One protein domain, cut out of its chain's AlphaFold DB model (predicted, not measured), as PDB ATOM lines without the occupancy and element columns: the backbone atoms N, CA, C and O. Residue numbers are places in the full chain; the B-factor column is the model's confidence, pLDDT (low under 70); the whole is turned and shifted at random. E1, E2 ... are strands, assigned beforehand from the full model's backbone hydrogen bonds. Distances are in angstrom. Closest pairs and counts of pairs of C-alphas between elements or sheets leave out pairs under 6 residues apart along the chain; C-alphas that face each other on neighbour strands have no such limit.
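AT A GLANCE: This is residues 539 to 657 of the 927 residues of a protein of Adineta ricciae (UniProt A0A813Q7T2). One strongly twisted sheet of nine antiparallel strands curls round and bends back on itself into a loose, incomplete barrel, with E1 and E3 coming together at one end of the seam while the edge strands E2 and E3 stay apart. The long strand E5 is the hinge between the leaf E4 E3 and the leaf E2 E1 E9 E8 E7 E6. The printed part has 119 residues, with no named helix and the strands E1 to E9 along it; the sheet's order is E2 E1 E9 E8 E7 E6 E5 E4 E3, and the class is all strand. The whole is compact, with a radius of gyration of the C-alphas of 13.9 A and spans of 38 by 37 by 32 A.

IN THESE COORDINATES: E1, residues 539 to 545, begins at C-alpha 539 (25.045, 41.716, 28.785). E2 is residues 548 to 550, E3 559 to 562 and E4 568 to 573. E5, residues 582 to 594, measures 28.0 A from first to last C-alpha and bends by 86 degrees at residue 585. E6, residues 597 to 606, measures 27.5 A. E7, residues 615 to 625, measures 32.1 A, and E8, residues 628 to 635, 22.3 A. E9, residues 651 to 656, ends at C-alpha 656 (24.933, 44.307, 33.556).

HOW THE PARTS SIT: The sheet is a folded sheet, bent back into two leaves that face each other, with 29 pairs of C-alphas within 11 A. E2 and E1 form a hairpin, with N 548 and O 545 2.8 A apart. E1 and E9 are antiparallel at 162 degrees, with N 541 and O 654 2.8 A apart. E3 to E9 make a meander, each strand the antiparallel neighbour of the one before. Within hydrogen-bond range are N 561 and O 570 of E3 and E4, 2.9 A; N 573 and O 582 of E4 and E5, 2.8 A; N 601 and O 590 of E5 and E6, 2.8 A; N 618 and O 600 of E6 and E7, 2.8 A; N 630 and O 623 of E7 and E8, 2.8 A; and N 655 and O 631 of E8 and E9, 2.8 A. The closest C-alphas of E1 and E3 are those of His 539 and Tyr 559, 4.8 A apart. E3 and E9 are only just apart, at 8.3 A.

THE WHOLE: The C-alphas farthest apart are those of Pro 609 and Asp 626, 42.7 A. The printed part has no cut. The link from E8 to E9, residues 636 to 650, is long. The mean pLDDT of the printed part is 73.9; 45 residues are under 70, among them 551 to 556, 623 to 630 and 642 to 651.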
ATOM      1  N   HIS A 539      24.452  40.993  29.912       78.06
ATOM      2  CA  HIS A 539      25.045  41.716  28.785       78.06
ATOM      3  C   HIS A 539      26.340  42.404  29.203       78.06
ATOM      4  O   HIS A 539      26.454  42.925  30.312       78.06
ATOM      5  N   LEU A 540      27.325  42.401  28.307       74.94
ATOM      6  CA  LEU A 540      28.689  42.790  28.630       74.94
ATOM      7  C   LEU A 540      28.944  44.259  28.272       74.94
ATOM      8  O   LEU A 540      28.985  44.622  27.094       74.94
ATOM      9  N   THR A 541      29.108  45.098  29.297       69.12
ATOM     10  CA  THR A 541      29.257  46.558  29.188       69.12
ATOM     11  C   THR A 541      30.692  46.985  28.889       69.12
ATOM     12  O   THR A 541      30.896  47.932  28.132       69.12
ATOM     13  N   SER A 542      31.690  46.262  29.403       68.62
ATOM     14  CA  SER A 542      33.093  46.426  29.004       68.62
ATOM     15  C   SER A 542      33.877  45.122  29.084       68.62
ATOM     16  O   SER A 542      33.727  44.352  30.032       68.62
ATOM     17  N   LEU A 543      34.736  44.898  28.086       74.06
ATOM     18  CA  LEU A 543      35.680  43.786  28.019       74.06
ATOM     19  C   LEU A 543      37.100  44.352  28.073       74.06
ATOM     20  O   LEU A 543      37.481  45.119  27.189       74.06
ATOM     21  N   THR A 544      37.893  43.945  29.057       70.25
ATOM     22  CA  THR A 544      39.340  44.192  29.073       70.25
ATOM     23  C   THR A 544      40.051  42.866  28.853       70.25
ATOM     24  O   THR A 544      39.793  41.908  29.582       70.25
ATOM     25  N   LYS A 545      40.936  42.805  27.854       68.44
ATOM     26  CA  LYS A 545      41.797  41.653  27.584       68.44
ATOM     27  C   LYS A 545      43.266  42.056  27.658       68.44
ATOM     28  O   LYS A 545      43.668  43.008  26.990       68.44
ATOM     29  N   ASP A 546      44.048  41.346  28.467       63.84
ATOM     30  CA  ASP A 546      45.491  41.562  28.662       63.84
ATOM     31  C   ASP A 546      45.845  43.039  28.972       63.84
ATOM     32  O   ASP A 546      46.814  43.604  28.471       63.84
ATOM     33  N   GLY A 547      44.994  43.705  29.764       63.31
ATOM     34  CA  GLY A 547      45.096  45.135  30.097       63.31
ATOM     35  C   GLY A 547      44.577  46.114  29.030       63.31
ATOM     36  O   GLY A 547      44.427  47.299  29.324       63.31
ATOM     37  N   SER A 548      44.248  45.650  27.821       65.19
ATOM     38  CA  SER A 548      43.680  46.463  26.735       65.19
ATOM     39  C   SER A 548      42.146  46.416  26.711       65.19
ATOM     40  O   SER A 548      41.542  45.356  26.873       65.19
ATOM     41  N   THR A 549      41.478  47.551  26.494       70.50
ATOM     42  CA  THR A 549      40.017  47.569  26.303       70.50
ATOM     43  C   THR A 549      39.671  47.010  24.926       70.50
ATOM     44  O   THR A 549      40.123  47.537  23.909       70.50
ATOM     45  N   CYS A 550      38.844  45.969  24.869       70.88
ATOM     46  CA  CYS A 550      38.365  45.441  23.602       70.88
ATOM     47  C   CYS A 550      37.096  46.163  23.132       70.88
ATOM     48  O   CYS A 550      36.085  46.214  23.834       70.88
ATOM     49  N   HIS A 551      37.129  46.652  21.894       69.81
ATOM     50  CA  HIS A 551      35.952  47.169  21.208       69.81
ATOM     51  C   HIS A 551      35.100  46.013  20.653       69.81
ATOM     52  O   HIS A 551      35.580  45.179  19.879       69.81
ATOM     53  N   GLN A 552      33.820  45.970  21.030       66.31
ATOM     54  CA  GLN A 552      32.830  45.078  20.417       66.31
ATOM     55  C   GLN A 552      32.431  45.602  19.028       66.31
ATOM     56  O   GLN A 552      32.522  46.800  18.759       66.31
ATOM     57  N   SER A 553      31.967  44.712  18.151       62.03
ATOM     58  CA  SER A 553      31.402  45.111  16.855       62.03
ATOM     59  C   SER A 553      29.895  45.375  16.970       62.03
ATOM     60  O   SER A 553      29.233  44.862  17.869       62.03
ATOM     61  N   SER A 554      29.318  46.126  16.030       61.12
ATOM     62  CA  SER A 554      27.858  46.285  15.935       61.12
ATOM     63  C   SER A 554      27.130  44.986  15.556       61.12
ATOM     64  O   SER A 554      25.958  44.836  15.892       61.12
ATOM     65  N   LEU A 555      27.823  44.060  14.881       59.81
ATOM     66  CA  LEU A 555      27.283  42.805  14.337       59.81
ATOM     67  C   LEU A 555      27.362  41.620  15.313       59.81
ATOM     68  O   LEU A 555      26.601  40.667  15.186       59.81
ATOM     69  N   SER A 556      28.280  41.663  16.275       67.88
ATOM     70  CA  SER A 556      28.500  40.609  17.263       67.88
ATOM     71  C   SER A 556      28.927  41.246  18.586       67.88
ATOM     72  O   SER A 556      29.978  41.897  18.671       67.88
ATOM     73  N   LYS A 557      28.050  41.097  19.585       72.56
ATOM     74  CA  LYS A 557      28.186  41.597  20.959       72.56
ATOM     75  C   LYS A 557      28.489  40.437  21.894       72.56
ATOM     76  O   LYS A 557      28.003  39.332  21.673       72.56
ATOM     77  N   SER A 558      29.211  40.712  22.971       79.94
ATOM     78  CA  SER A 558      29.495  39.704  23.993       79.94
ATOM     79  C   SER A 558      28.339  39.569  24.995       79.94
ATOM     80  O   SER A 558      27.759  40.573  25.419       79.94
ATOM     81  N   TYR A 559      28.010  38.341  25.393       82.38
ATOM     82  CA  TYR A 559      26.920  38.038  26.325       82.38
ATOM     83  C   TYR A 559      27.151  36.728  27.089       82.38
ATOM     84  O   TYR A 559      27.925  35.865  26.673       82.38
ATOM     85  N   ILE A 560      26.426  36.576  28.198       85.94
ATOM     86  CA  ILE A 560      26.199  35.291  28.861       85.94
ATOM     87  C   ILE A 560      24.706  34.980  28.779       85.94
ATOM     88  O   ILE A 560      23.885  35.799  29.201       85.94
ATOM     89  N   SER A 561      24.350  33.815  28.240       84.25
ATOM     90  CA  SER A 561      22.962  33.358  28.106       84.25
ATOM     91  C   SER A 561      22.631  32.213  29.063       84.25
ATOM     92  O   SER A 561      23.491  31.413  29.438       84.25
ATOM     93  N   GLU A 562      21.358  32.163  29.452       83.62
ATOM     94  CA  GLU A 562      20.743  31.066  30.202       83.62
ATOM     95  C   GLU A 562      20.710  29.787  29.343       83.62
ATOM     96  O   GLU A 562      20.624  29.856  28.114       83.62
ATOM     97  N   CYS A 563      20.800  28.629  29.995       83.88
ATOM     98  CA  CYS A 563      20.660  27.310  29.382       83.88
ATOM     99  C   CYS A 563      19.515  26.551  30.070       83.88
ATOM    100  O   CYS A 563      19.064  26.930  31.147       83.88
ATOM    101  N   ALA A 564      19.070  25.437  29.488       81.44
ATOM    102  CA  ALA A 564      17.962  24.635  30.006       81.44
ATOM    103  C   ALA A 564      18.187  24.077  31.430       81.44
ATOM    104  O   ALA A 564      17.219  23.734  32.103       81.44
ATOM    105  N   ASN A 565      19.442  24.006  31.892       81.31
ATOM    106  CA  ASN A 565      19.815  23.594  33.245       81.31
ATOM    107  C   ASN A 565      20.479  24.761  33.999       81.31
ATOM    108  O   ASN A 565      21.471  25.301  33.516       81.31
ATOM    109  N   ASP A 566      20.049  25.055  35.231       80.00
ATOM    110  CA  ASP A 566      20.613  26.127  36.088       80.00
ATOM    111  C   ASP A 566      22.071  25.874  36.562       80.00
ATOM    112  O   ASP A 566      22.689  26.696  37.243       80.00
ATOM    113  N   ASN A 567      22.632  24.709  36.220       86.69
ATOM    114  CA  ASN A 567      24.045  24.360  36.403       86.69
ATOM    115  C   ASN A 567      24.907  24.644  35.157       86.69
ATOM    116  O   ASN A 567      26.098  24.328  35.156       86.69
ATOM    117  N   GLN A 568      24.325  25.220  34.102       88.75
ATOM    118  CA  GLN A 568      24.994  25.548  32.848       88.75
ATOM    119  C   GLN A 568      24.752  27.000  32.444       88.75
ATOM    120  O   GLN A 568      23.670  27.552  32.634       88.75
ATOM    121  N   PHE A 569      25.758  27.598  31.817       89.25
ATOM    122  CA  PHE A 569      25.616  28.850  31.084       89.25
ATOM    123  C   PHE A 569      26.426  28.797  29.794       89.25
ATOM    124  O   PHE A 569      27.369  28.012  29.650       89.25
ATOM    125  N   HIS A 570      26.061  29.657  28.853       87.50
ATOM    126  CA  HIS A 570      26.789  29.825  27.608       87.50
ATOM    127  C   HIS A 570      27.424  31.213  27.561       87.50
ATOM    128  O   HIS A 570      26.770  32.219  27.843       87.50
ATOM    129  N   LEU A 571      28.719  31.244  27.257       87.25
ATOM    130  CA  LEU A 571      29.571  32.425  27.242       87.25
ATOM    131  C   LEU A 571      30.008  32.699  25.803       87.25
ATOM    132  O   LEU A 571      30.810  31.949  25.245       87.25
ATOM    133  N   HIS A 572      29.521  33.804  25.241       85.06
ATOM    134  CA  HIS A 572      29.910  34.287  23.922       85.06
ATOM    135  C   HIS A 572      30.685  35.599  24.065       85.06
ATOM    136  O   HIS A 572      30.143  36.618  24.499       85.06
ATOM    137  N   LEU A 573      31.964  35.591  23.692       80.75
ATOM    138  CA  LEU A 573      32.844  36.756  23.700       80.75
ATOM    139  C   LEU A 573      33.272  37.109  22.276       80.75
ATOM    140  O   LEU A 573      33.997  36.362  21.618       80.75
ATOM    141  N   ALA A 574      32.866  38.293  21.829       78.50
ATOM    142  CA  ALA A 574      33.190  38.853  20.528       78.50
ATOM    143  C   ALA A 574      34.140  40.047  20.684       78.50
ATOM    144  O   ALA A 574      33.800  41.051  21.314       78.50
ATOM    145  N   CYS A 575      35.341  39.946  20.109       73.62
ATOM    146  CA  CYS A 575      36.374  40.971  20.242       73.62
ATOM    147  C   CYS A 575      36.970  41.370  18.885       73.62
ATOM    148  O   CYS A 575      37.718  40.605  18.274       73.62
ATOM    149  N   SER A 576      36.655  42.585  18.416       64.25
ATOM    150  CA  SER A 576      37.044  43.038  17.069       64.25
ATOM    151  C   SER A 576      38.557  43.229  16.912       64.25
ATOM    152  O   SER A 576      39.111  42.882  15.872       64.25
ATOM    153  N   SER A 577      39.246  43.691  17.961       61.03
ATOM    154  CA  SER A 577      40.690  43.967  17.938       61.03
ATOM    155  C   SER A 577      41.580  42.719  17.902       61.03
ATOM    156  O   SER A 577      42.779  42.848  17.682       61.03
ATOM    157  N   HIS A 578      41.015  41.523  18.106       59.53
ATOM    158  CA  HIS A 578      41.773  40.270  18.232       59.53
ATOM    159  C   HIS A 578      41.348  39.165  17.243       59.53
ATOM    160  O   HIS A 578      41.870  38.055  17.323       59.53
ATOM    161  N   GLN A 579      40.411  39.448  16.324       53.47
ATOM    162  CA  GLN A 579      39.941  38.539  15.255       53.47
ATOM    163  C   GLN A 579      39.542  37.112  15.698       53.47
ATOM    164  O   GLN A 579      39.528  36.183  14.892       53.47
ATOM    165  N   ARG A 580      39.197  36.914  16.974       60.91
ATOM    166  CA  ARG A 580      38.751  35.624  17.515       60.91
ATOM    167  C   ARG A 580      37.531  35.834  18.398       60.91
ATOM    168  O   ARG A 580      37.597  36.562  19.388       60.91
ATOM    169  N   THR A 581      36.433  35.184  18.033       72.69
ATOM    170  CA  THR A 581      35.334  34.904  18.957       72.69
ATOM    171  C   THR A 581      35.738  33.765  19.890       72.69
ATOM    172  O   THR A 581      36.499  32.872  19.511       72.69
ATOM    173  N   LEU A 582      35.230  33.801  21.117       78.50
ATOM    174  CA  LEU A 582      35.280  32.686  22.054       78.50
ATOM    175  C   LEU A 582      33.847  32.323  22.427       78.50
ATOM    176  O   LEU A 582      33.110  33.162  22.932       78.50
ATOM    177  N   ASP A 583      33.474  31.084  22.146       82.38
ATOM    178  CA  ASP A 583      32.127  30.546  22.295       82.38
ATOM    179  C   ASP A 583      32.246  29.256  23.114       82.38
ATOM    180  O   ASP A 583      33.013  28.361  22.744       82.38
ATOM    181  N   LEU A 584      31.621  29.223  24.295       86.50
ATOM    182  CA  LEU A 584      31.802  28.162  25.289       86.50
ATOM    183  C   LEU A 584      30.479  27.804  25.968       86.50
ATOM    184  O   LEU A 584      29.810  28.665  26.539       86.50
ATOM    185  N   GLN A 585      30.156  26.512  25.996       87.44
ATOM    186  CA  GLN A 585      29.117  25.955  26.867       87.44
ATOM    187  C   GLN A 585      29.780  25.406  28.133       87.44
ATOM    188  O   GLN A 585      30.665  24.547  28.052       87.44
ATOM    189  N   LEU A 586      29.388  25.931  29.295       90.25
ATOM    190  CA  LEU A 586      30.101  25.767  30.561       90.25
ATOM    191  C   LEU A 586      29.189  25.166  31.632       90.25
ATOM    192  O   LEU A 586      28.118  25.695  31.915       90.25
ATOM    193  N   LEU A 587      29.639  24.069  32.243       90.62
ATOM    194  CA  LEU A 587      28.972  23.370  33.344       90.62
ATOM    195  C   LEU A 587      29.628  23.760  34.669       90.62
ATOM    196  O   LEU A 587      30.804  23.459  34.868       90.62
ATOM    197  N   CYS A 588      28.900  24.376  35.593       92.94
ATOM    198  CA  CYS A 588      29.404  24.690  36.929       92.94
ATOM    199  C   CYS A 588      29.604  23.403  37.751       92.94
ATOM    200  O   CYS A 588      28.697  22.577  37.863       92.94
ATOM    201  N   VAL A 589      30.806  23.219  38.312       93.69
ATOM    202  CA  VAL A 589      31.188  22.006  39.072       93.69
ATOM    203  C   VAL A 589      31.813  22.299  40.441       93.69
ATOM    204  O   VAL A 589      32.015  21.380  41.230       93.69
ATOM    205  N   GLY A 590      32.112  23.556  40.764       90.00
ATOM    206  CA  GLY A 590      32.563  23.937  42.101       90.00
ATOM    207  C   GLY A 590      32.498  25.436  42.333       90.00
ATOM    208  O   GLY A 590      32.809  26.199  41.425       90.00
ATOM    209  N   THR A 591      32.119  25.854  43.539       89.81
ATOM    210  CA  THR A 591      32.140  27.259  43.982       89.81
ATOM    211  C   THR A 591      32.755  27.335  45.378       89.81
ATOM    212  O   THR A 591      32.456  26.495  46.226       89.81
ATOM    213  N   TRP A 592      33.608  28.328  45.621       85.50
ATOM    214  CA  TRP A 592      34.199  28.613  46.930       85.50
ATOM    215  C   TRP A 592      34.351  30.125  47.147       85.50
ATOM    216  O   TRP A 592      34.192  30.922  46.220       85.50
ATOM    217  N   ILE A 593      34.631  30.525  48.386       78.62
ATOM    218  CA  ILE A 593      34.799  31.926  48.787       78.62
ATOM    219  C   ILE A 593      36.140  32.052  49.517       78.62
ATOM    220  O   ILE A 593      36.469  31.203  50.344       78.62
ATOM    221  N   ASP A 594      36.908  33.099  49.213       71.19
ATOM    222  CA  ASP A 594      38.132  33.471  49.936       71.19
ATOM    223  C   ASP A 594      38.041  34.967  50.291       71.19
ATOM    224  O   ASP A 594      37.955  35.832  49.415       71.19
ATOM    225  N   GLY A 595      37.940  35.285  51.584       69.50
ATOM    226  CA  GLY A 595      37.622  36.637  52.058       69.50
ATOM    227  C   GLY A 595      36.295  37.176  51.496       69.50
ATOM    228  O   GLY A 595      35.231  36.618  51.750       69.50
ATOM    229  N   PHE A 596      36.363  38.276  50.736       66.25
ATOM    230  CA  PHE A 596      35.215  38.917  50.068       66.25
ATOM    231  C   PHE A 596      35.066  38.517  48.589       66.25
ATOM    232  O   PHE A 596      34.357  39.181  47.831       66.25
ATOM    233  N   HIS A 597      35.777  37.484  48.140       72.06
ATOM    234  CA  HIS A 597      35.823  37.083  46.740       72.06
ATOM    235  C   HIS A 597      35.168  35.721  46.537       72.06
ATOM    236  O   HIS A 597      35.538  34.742  47.184       72.06
ATOM    237  N   THR A 598      34.223  35.660  45.600       83.56
ATOM    238  CA  THR A 598      33.619  34.405  45.151       83.56
ATOM    239  C   THR A 598      34.396  33.884  43.950       83.56
ATOM    240  O   THR A 598      34.719  34.638  43.031       83.56
ATOM    241  N   TYR A 599      34.666  32.586  43.925       87.19
ATOM    242  CA  TYR A 599      35.332  31.910  42.819       87.19
ATOM    243  C   TYR A 599      34.537  30.674  42.438       87.19
ATOM    244  O   TYR A 599      33.916  30.034  43.288       87.19
ATOM    245  N   PHE A 600      34.569  30.315  41.163       91.56
ATOM    246  CA  PHE A 600      33.961  29.077  40.706       91.56
ATOM    247  C   PHE A 600      34.736  28.451  39.558       91.56
ATOM    248  O   PHE A 600      35.467  29.113  38.822       91.56
ATOM    249  N   VAL A 601      34.579  27.142  39.424       92.31
ATOM    250  CA  VAL A 601      35.185  26.332  38.376       92.31
ATOM    251  C   VAL A 601      34.088  25.666  37.558       92.31
ATOM    252  O   VAL A 601      33.085  25.164  38.080       92.31
ATOM    253  N   THR A 602      34.291  25.686  36.248       92.44
ATOM    254  CA  THR A 602      33.402  25.077  35.263       92.44
ATOM    255  C   THR A 602      34.149  24.027  34.453       92.44
ATOM    256  O   THR A 602      35.351  24.164  34.225       92.44
ATOM    257  N   ARG A 603      33.439  22.998  33.991       91.19
ATOM    258  CA  ARG A 603      33.910  22.065  32.964       91.19
ATOM    259  C   ARG A 603      33.390  22.520  31.602       91.19
ATOM    260  O   ARG A 603      32.210  22.855  31.478       91.19
ATOM    261  N   ILE A 604      34.253  22.522  30.590       88.62
ATOM    262  CA  ILE A 604      33.891  22.944  29.234       88.62
ATOM    263  C   ILE A 604      33.196  21.778  28.515       88.62
ATOM    264  O   ILE A 604      33.803  20.725  28.331       88.62
ATOM    265  N   LEU A 605      31.926  21.956  28.135       83.56
ATOM    266  CA  LEU A 605      31.113  20.922  27.474       83.56
ATOM    267  C   LEU A 605      31.329  20.887  25.959       83.56
ATOM    268  O   LEU A 605      31.478  19.816  25.379       83.56
ATOM    269  N   SER A 606      31.370  22.063  25.332       73.38
ATOM    270  CA  SER A 606      31.687  22.231  23.913       73.38
ATOM    271  C   SER A 606      32.948  23.077  23.785       73.38
ATOM    272  O   SER A 606      33.013  24.178  24.338       73.38
ATOM    273  N   LYS A 607      33.960  22.540  23.097       61.75
ATOM    274  CA  LYS A 607      35.270  23.171  22.910       61.75
ATOM    275  C   LYS A 607      35.462  23.590  21.449       61.75
ATOM    276  O   LYS A 607      35.396  22.722  20.578       61.75
ATOM    277  N   PRO A 608      35.815  24.853  21.152       63.62
ATOM    278  CA  PRO A 608      36.413  25.177  19.863       63.62
ATOM    279  C   PRO A 608      37.807  24.516  19.761       63.62
ATOM    280  O   PRO A 608      38.501  24.398  20.775       63.62
ATOM    281  N   PRO A 609      38.280  24.140  18.556       58.09
ATOM    282  CA  PRO A 609      39.480  23.304  18.365       58.09
ATOM    283  C   PRO A 609      40.813  23.946  18.799       58.09
ATOM    284  O   PRO A 609      41.856  23.311  18.716       58.09
ATOM    285  N   ASN A 610      40.789  25.197  19.268       60.19
ATOM    286  CA  ASN A 610      41.956  25.942  19.741       60.19
ATOM    287  C   ASN A 610      42.097  25.951  21.282       60.19
ATOM    288  O   ASN A 610      42.907  26.722  21.796       60.19
ATOM    289  N   ILE A 611      41.294  25.172  22.028       64.06
ATOM    290  CA  ILE A 611      41.282  25.168  23.505       64.06
ATOM    291  C   ILE A 611      41.520  23.763  24.070       64.06
ATOM    292  O   ILE A 611      40.650  22.893  24.060       64.06
ATOM    293  N   ASP A 612      42.717  23.582  24.623       68.12
ATOM    294  CA  ASP A 612      43.178  22.333  25.234       68.12
ATOM    295  C   ASP A 612      42.615  22.122  26.657       68.12
ATOM    296  O   ASP A 612      42.142  21.034  26.991       68.12
ATOM    297  N   SER A 613      42.541  23.185  27.469       76.00
ATOM    298  CA  SER A 613      42.023  23.171  28.848       76.00
ATOM    299  C   SER A 613      40.656  22.483  28.963       76.00
ATOM    300  O   SER A 613      39.750  22.749  28.171       76.00
ATOM    301  N   GLN A 614      40.476  21.580  29.932       85.25
ATOM    302  CA  GLN A 614      39.182  20.901  30.162       85.25
ATOM    303  C   GLN A 614      38.235  21.697  31.073       85.25
ATOM    304  O   GLN A 614      37.016  21.512  31.025       85.25
ATOM    305  N   TYR A 615      38.798  22.599  31.873       89.88
ATOM    306  CA  TYR A 615      38.091  23.410  32.856       89.88
ATOM    307  C   TYR A 615      38.370  24.899  32.616       89.88
ATOM    308  O   TYR A 615      39.344  25.263  31.957       89.88
ATOM    309  N   ALA A 616      37.512  25.763  33.150       88.56
ATOM    310  CA  ALA A 616      37.725  27.207  33.183       88.56
ATOM    311  C   ALA A 616      37.399  27.743  34.582       88.56
ATOM    312  O   ALA A 616      36.326  27.458  35.130       88.56
ATOM    313  N   CYS A 617      38.340  28.497  35.156       89.06
ATOM    314  CA  CYS A 617      38.227  29.089  36.486       89.06
ATOM    315  C   CYS A 617      37.808  30.561  36.394       89.06
ATOM    316  O   CYS A 617      38.344  31.321  35.582       89.06
ATOM    317  N   PHE A 618      36.895  30.968  37.270       88.56
ATOM    318  CA  PHE A 618      36.292  32.292  37.299       88.56
ATOM    319  C   PHE A 618      36.413  32.944  38.676       88.56
ATOM    320  O   PHE A 618      36.323  32.283  39.711       88.56
ATOM    321  N   HIS A 619      36.555  34.268  38.672       87.12
ATOM    322  CA  HIS A 619      36.491  35.141  39.844       87.12
ATOM    323  C   HIS A 619      35.314  36.101  39.678       87.12
ATOM    324  O   HIS A 619      35.168  36.740  38.636       87.12
ATOM    325  N   LEU A 620      34.462  36.175  40.696       84.31
ATOM    326  CA  LEU A 620      33.191  36.883  40.685       84.31
ATOM    327  C   LEU A 620      33.186  37.962  41.771       84.31
ATOM    328  O   LEU A 620      33.293  37.669  42.964       84.31
ATOM    329  N   VAL A 621      33.015  39.214  41.349       78.38
ATOM    330  CA  VAL A 621      32.860  40.375  42.231       78.38
ATOM    331  C   VAL A 621      31.585  41.117  41.845       78.38
ATOM    332  O   VAL A 621      31.522  41.797  40.819       78.38
ATOM    333  N   THR A 622      30.558  40.993  42.678       71.38
ATOM    334  CA  THR A 622      29.324  41.775  42.579       71.38
ATOM    335  C   THR A 622      29.531  43.153  43.212       71.38
ATOM    336  O   THR A 622      30.056  43.270  44.318       71.38
ATOM    337  N   ARG A 623      29.126  44.219  42.515       66.38
ATOM    338  CA  ARG A 623      29.072  45.586  43.053       66.38
ATOM    339  C   ARG A 623      27.701  46.180  42.777       66.38
ATOM    340  O   ARG A 623      27.227  46.165  41.640       66.38
ATOM    341  N   GLN A 624      27.085  46.718  43.814       55.78
ATOM    342  CA  GLN A 624      25.744  47.272  43.760       55.78
ATOM    343  C   GLN A 624      25.812  48.783  43.955       55.78
ATOM    344  O   GLN A 624      26.373  49.249  44.943       55.78
ATOM    345  N   GLU A 625      25.249  49.521  43.005       52.41
ATOM    346  CA  GLU A 625      25.177  50.982  43.012       52.41
ATOM    347  C   GLU A 625      23.706  51.362  42.812       52.41
ATOM    348  O   GLU A 625      23.196  51.252  41.696       52.41
ATOM    349  N   ASP A 626      23.047  51.730  43.919       43.00
ATOM    350  CA  ASP A 626      21.693  52.280  44.155       43.00
ATOM    351  C   ASP A 626      20.485  51.718  43.371       43.00
ATOM    352  O   ASP A 626      19.460  51.395  43.966       43.00
ATOM    353  N   LEU A 627      20.581  51.585  42.048       50.00
ATOM    354  CA  LEU A 627      19.541  51.075  41.145       50.00
ATOM    355  C   LEU A 627      20.037  49.977  40.185       50.00
ATOM    356  O   LEU A 627      19.253  49.471  39.383       50.00
ATOM    357  N   SER A 628      21.317  49.585  40.236       50.66
ATOM    358  CA  SER A 628      21.863  48.540  39.361       50.66
ATOM    359  C   SER A 628      22.861  47.614  40.065       50.66
ATOM    360  O   SER A 628      23.644  48.026  40.921       50.66
ATOM    361  N   THR A 629      22.834  46.334  39.685       56.19
ATOM    362  CA  THR A 629      23.862  45.358  40.071       56.19
ATOM    363  C   THR A 629      24.833  45.198  38.912       56.19
ATOM    364  O   THR A 629      24.483  44.628  37.876       56.19
ATOM    365  N   SER A 630      26.053  45.696  39.091       66.25
ATOM    366  CA  SER A 630      27.164  45.431  38.184       66.25
ATOM    367  C   SER A 630      27.895  44.166  38.633       66.25
ATOM    368  O   SER A 630      28.174  43.956  39.817       66.25
ATOM    369  N   VAL A 631      28.184  43.285  37.684       73.62
ATOM    370  CA  VAL A 631      28.864  42.016  37.943       73.62
ATOM    371  C   VAL A 631      30.202  42.050  37.220       73.62
ATOM    372  O   VAL A 631      30.252  42.059  35.995       73.62
ATOM    373  N   SER A 632      31.297  42.095  37.974       78.88
ATOM    374  CA  SER A 632      32.638  41.926  37.425       78.88
ATOM    375  C   SER A 632      32.984  40.443  37.463       78.88
ATOM    376  O   SER A 632      33.164  39.873  38.540       78.88
ATOM    377  N   LEU A 633      33.068  39.823  36.290       84.62
ATOM    378  CA  LEU A 633      33.462  38.431  36.115       84.62
ATOM    379  C   LEU A 633      34.828  38.392  35.425       84.62
ATOM    380  O   LEU A 633      34.962  38.824  34.280       84.62
ATOM    381  N   SER A 634      35.843  37.870  36.105       82.19
ATOM    382  CA  SER A 634      37.155  37.611  35.506       82.19
ATOM    383  C   SER A 634      37.283  36.124  35.190       82.19
ATOM    384  O   SER A 634      36.832  35.288  35.974       82.19
ATOM    385  N   MET A 635      37.907  35.788  34.064       83.75
ATOM    386  CA  MET A 635      38.217  34.404  33.690       83.75
ATOM    387  C   MET A 635      39.733  34.233  33.603       83.75
ATOM    388  O   MET A 635      40.428  35.091  33.052       83.75
ATOM    389  N   ALA A 636      40.244  33.125  34.137       79.44
ATOM    390  CA  ALA A 636      41.641  32.752  33.960       79.44
ATOM    391  C   ALA A 636      41.951  32.422  32.484       79.44
ATOM    392  O   ALA A 636      41.079  32.028  31.712       79.44
ATOM    393  N   THR A 637      43.222  32.527  32.101       68.56
ATOM    394  CA  THR A 637      43.779  32.107  30.796       68.56
ATOM    395  C   THR A 637      43.679  30.598  30.536       68.56
ATOM    396  O   THR A 637      44.064  30.119  29.471       68.56
ATOM    397  N   ASP A 638      43.313  29.838  31.564       73.44
ATOM    398  CA  ASP A 638      44.074  28.674  31.991       73.44
ATOM    399  C   ASP A 638      43.304  27.975  33.137       73.44
ATOM    400  O   ASP A 638      42.585  28.610  33.911       73.44
ATOM    401  N   ASP A 639      43.419  26.654  33.232       75.12
ATOM    402  CA  ASP A 639      42.710  25.786  34.183       75.12
ATOM    403  C   ASP A 639      43.467  25.524  35.498       75.12
ATOM    404  O   ASP A 639      42.984  24.786  36.355       75.12
ATOM    405  N   SER A 640      44.631  26.135  35.722       75.69
ATOM    406  CA  SER A 640      45.361  26.027  36.991       75.69
ATOM    407  C   SER A 640      44.716  26.827  38.130       75.69
ATOM    408  O   SER A 640      45.101  26.657  39.286       75.69
ATOM    409  N   CYS A 641      43.758  27.710  37.827       77.56
ATOM    410  CA  CYS A 641      43.113  28.623  38.778       77.56
ATOM    411  C   CYS A 641      44.094  29.512  39.591       77.56
ATOM    412  O   CYS A 641      43.725  30.012  40.654       77.56
ATOM    413  N   ARG A 642      45.340  29.710  39.126       68.38
ATOM    414  CA  ARG A 642      46.405  30.424  39.864       68.38
ATOM    415  C   ARG A 642      46.188  31.932  39.963       68.38
ATOM    416  O   ARG A 642      46.301  32.501  41.044       68.38
ATOM    417  N   ASP A 643      45.874  32.579  38.843       58.44
ATOM    418  CA  ASP A 643      45.992  34.040  38.704       58.44
ATOM    419  C   ASP A 643      44.817  34.845  39.284       58.44
ATOM    420  O   ASP A 643      44.792  36.074  39.178       58.44
ATOM    421  N   LEU A 644      43.862  34.170  39.935       60.88
ATOM    422  CA  LEU A 644      42.548  34.695  40.336       60.88
ATOM    423  C   LEU A 644      42.573  35.822  41.396       60.88
ATOM    424  O   LEU A 644      41.517  36.326  41.761       60.88
ATOM    425  N   ASN A 645      43.753  36.257  41.849       53.19
ATOM    426  CA  ASN A 645      43.947  37.403  42.753       53.19
ATOM    427  C   ASN A 645      44.848  38.513  42.171       53.19
ATOM    428  O   ASN A 645      45.171  39.471  42.874       53.19
ATOM    429  N   SER A 646      45.309  38.396  40.920       44.41
ATOM    430  CA  SER A 646      46.320  39.311  40.380       44.41
ATOM    431  C   SER A 646      45.736  40.606  39.798       44.41
ATOM    432  O   SER A 646      44.591  40.679  39.349       44.41
ATOM    433  N   LYS A 647      46.584  41.637  39.717       46.28
ATOM    434  CA  LYS A 647      46.302  42.909  39.024       46.28
ATOM    435  C   LYS A 647      46.343  42.788  37.486       46.28
ATOM    436  O   LYS A 647      46.275  43.802  36.797       46.28
ATOM    437  N   TYR A 648      46.486  41.563  36.973       48.38
ATOM    438  CA  TYR A 648      46.792  41.210  35.586       48.38
ATOM    439  C   TYR A 648      45.853  40.104  35.072       48.38
ATOM    440  O   TYR A 648      46.275  39.198  34.360       48.38
ATOM    441  N   MET A 649      44.571  40.164  35.449       54.22
ATOM    442  CA  MET A 649      43.544  39.273  34.897       54.22
ATOM    443  C   MET A 649      43.534  39.360  33.360       54.22
ATOM    444  O   MET A 649      43.401  40.465  32.823       54.22
ATOM    445  N   PRO A 650      43.636  38.228  32.641       59.28
ATOM    446  CA  PRO A 650      43.757  38.242  31.188       59.28
ATOM    447  C   PRO A 650      42.428  38.555  30.501       59.28
ATOM    448  O   PRO A 650      42.435  39.100  29.404       59.28
ATOM    449  N   ILE A 651      41.290  38.242  31.132       68.25
ATOM    450  CA  ILE A 651      39.943  38.589  30.667       68.25
ATOM    451  C   ILE A 651      39.141  39.109  31.865       68.25
ATOM    452  O   ILE A 651      38.843  38.347  32.784       68.25
ATOM    453  N   ILE A 652      38.767  40.392  31.831       72.38
ATOM    454  CA  ILE A 652      37.820  41.019  32.765       72.38
ATOM    455  C   ILE A 652      36.566  41.414  31.987       72.38
ATOM    456  O   ILE A 652      36.639  42.121  30.980       72.38
ATOM    457  N   MET A 653      35.411  40.974  32.478       78.19
ATOM    458  CA  MET A 653      34.096  41.249  31.915       78.19
ATOM    459  C   MET A 653      33.286  42.051  32.930       78.19
ATOM    460  O   MET A 653      32.918  41.528  33.981       78.19
ATOM    461  N   THR A 654      32.976  43.308  32.621       76.75
ATOM    462  CA  THR A 654      31.925  44.031  33.345       76.75
ATOM    463  C   THR A 654      30.597  43.699  32.687       76.75
ATOM    464  O   THR A 654      30.430  43.846  31.475       76.75
ATOM    465  N   LEU A 655      29.665  43.207  33.491       77.12
ATOM    466  CA  LEU A 655      28.368  42.701  33.073       77.12
ATOM    467  C   LEU A 655      27.261  43.499  33.769       77.12
ATOM    468  O   LEU A 655      27.347  43.800  34.961       77.12
ATOM    469  N   SER A 656      26.197  43.791  33.030       72.00
ATOM    470  CA  SER A 656      24.933  44.307  33.556       72.00
ATOM    471  C   SER A 656      23.820  43.299  33.290       72.00
ATOM    472  O   SER A 656      23.695  42.797  32.167       72.00
ATOM    473  N   SER A 657      22.965  43.066  34.284       66.62
ATOM    474  CA  SER A 657      21.657  42.458  34.028       66.62
ATOM    475  C   SER A 657      20.831  43.388  33.119       66.62
ATOM    476  O   SER A 657      20.894  44.607  33.305       66.62
TER     477      SER A 657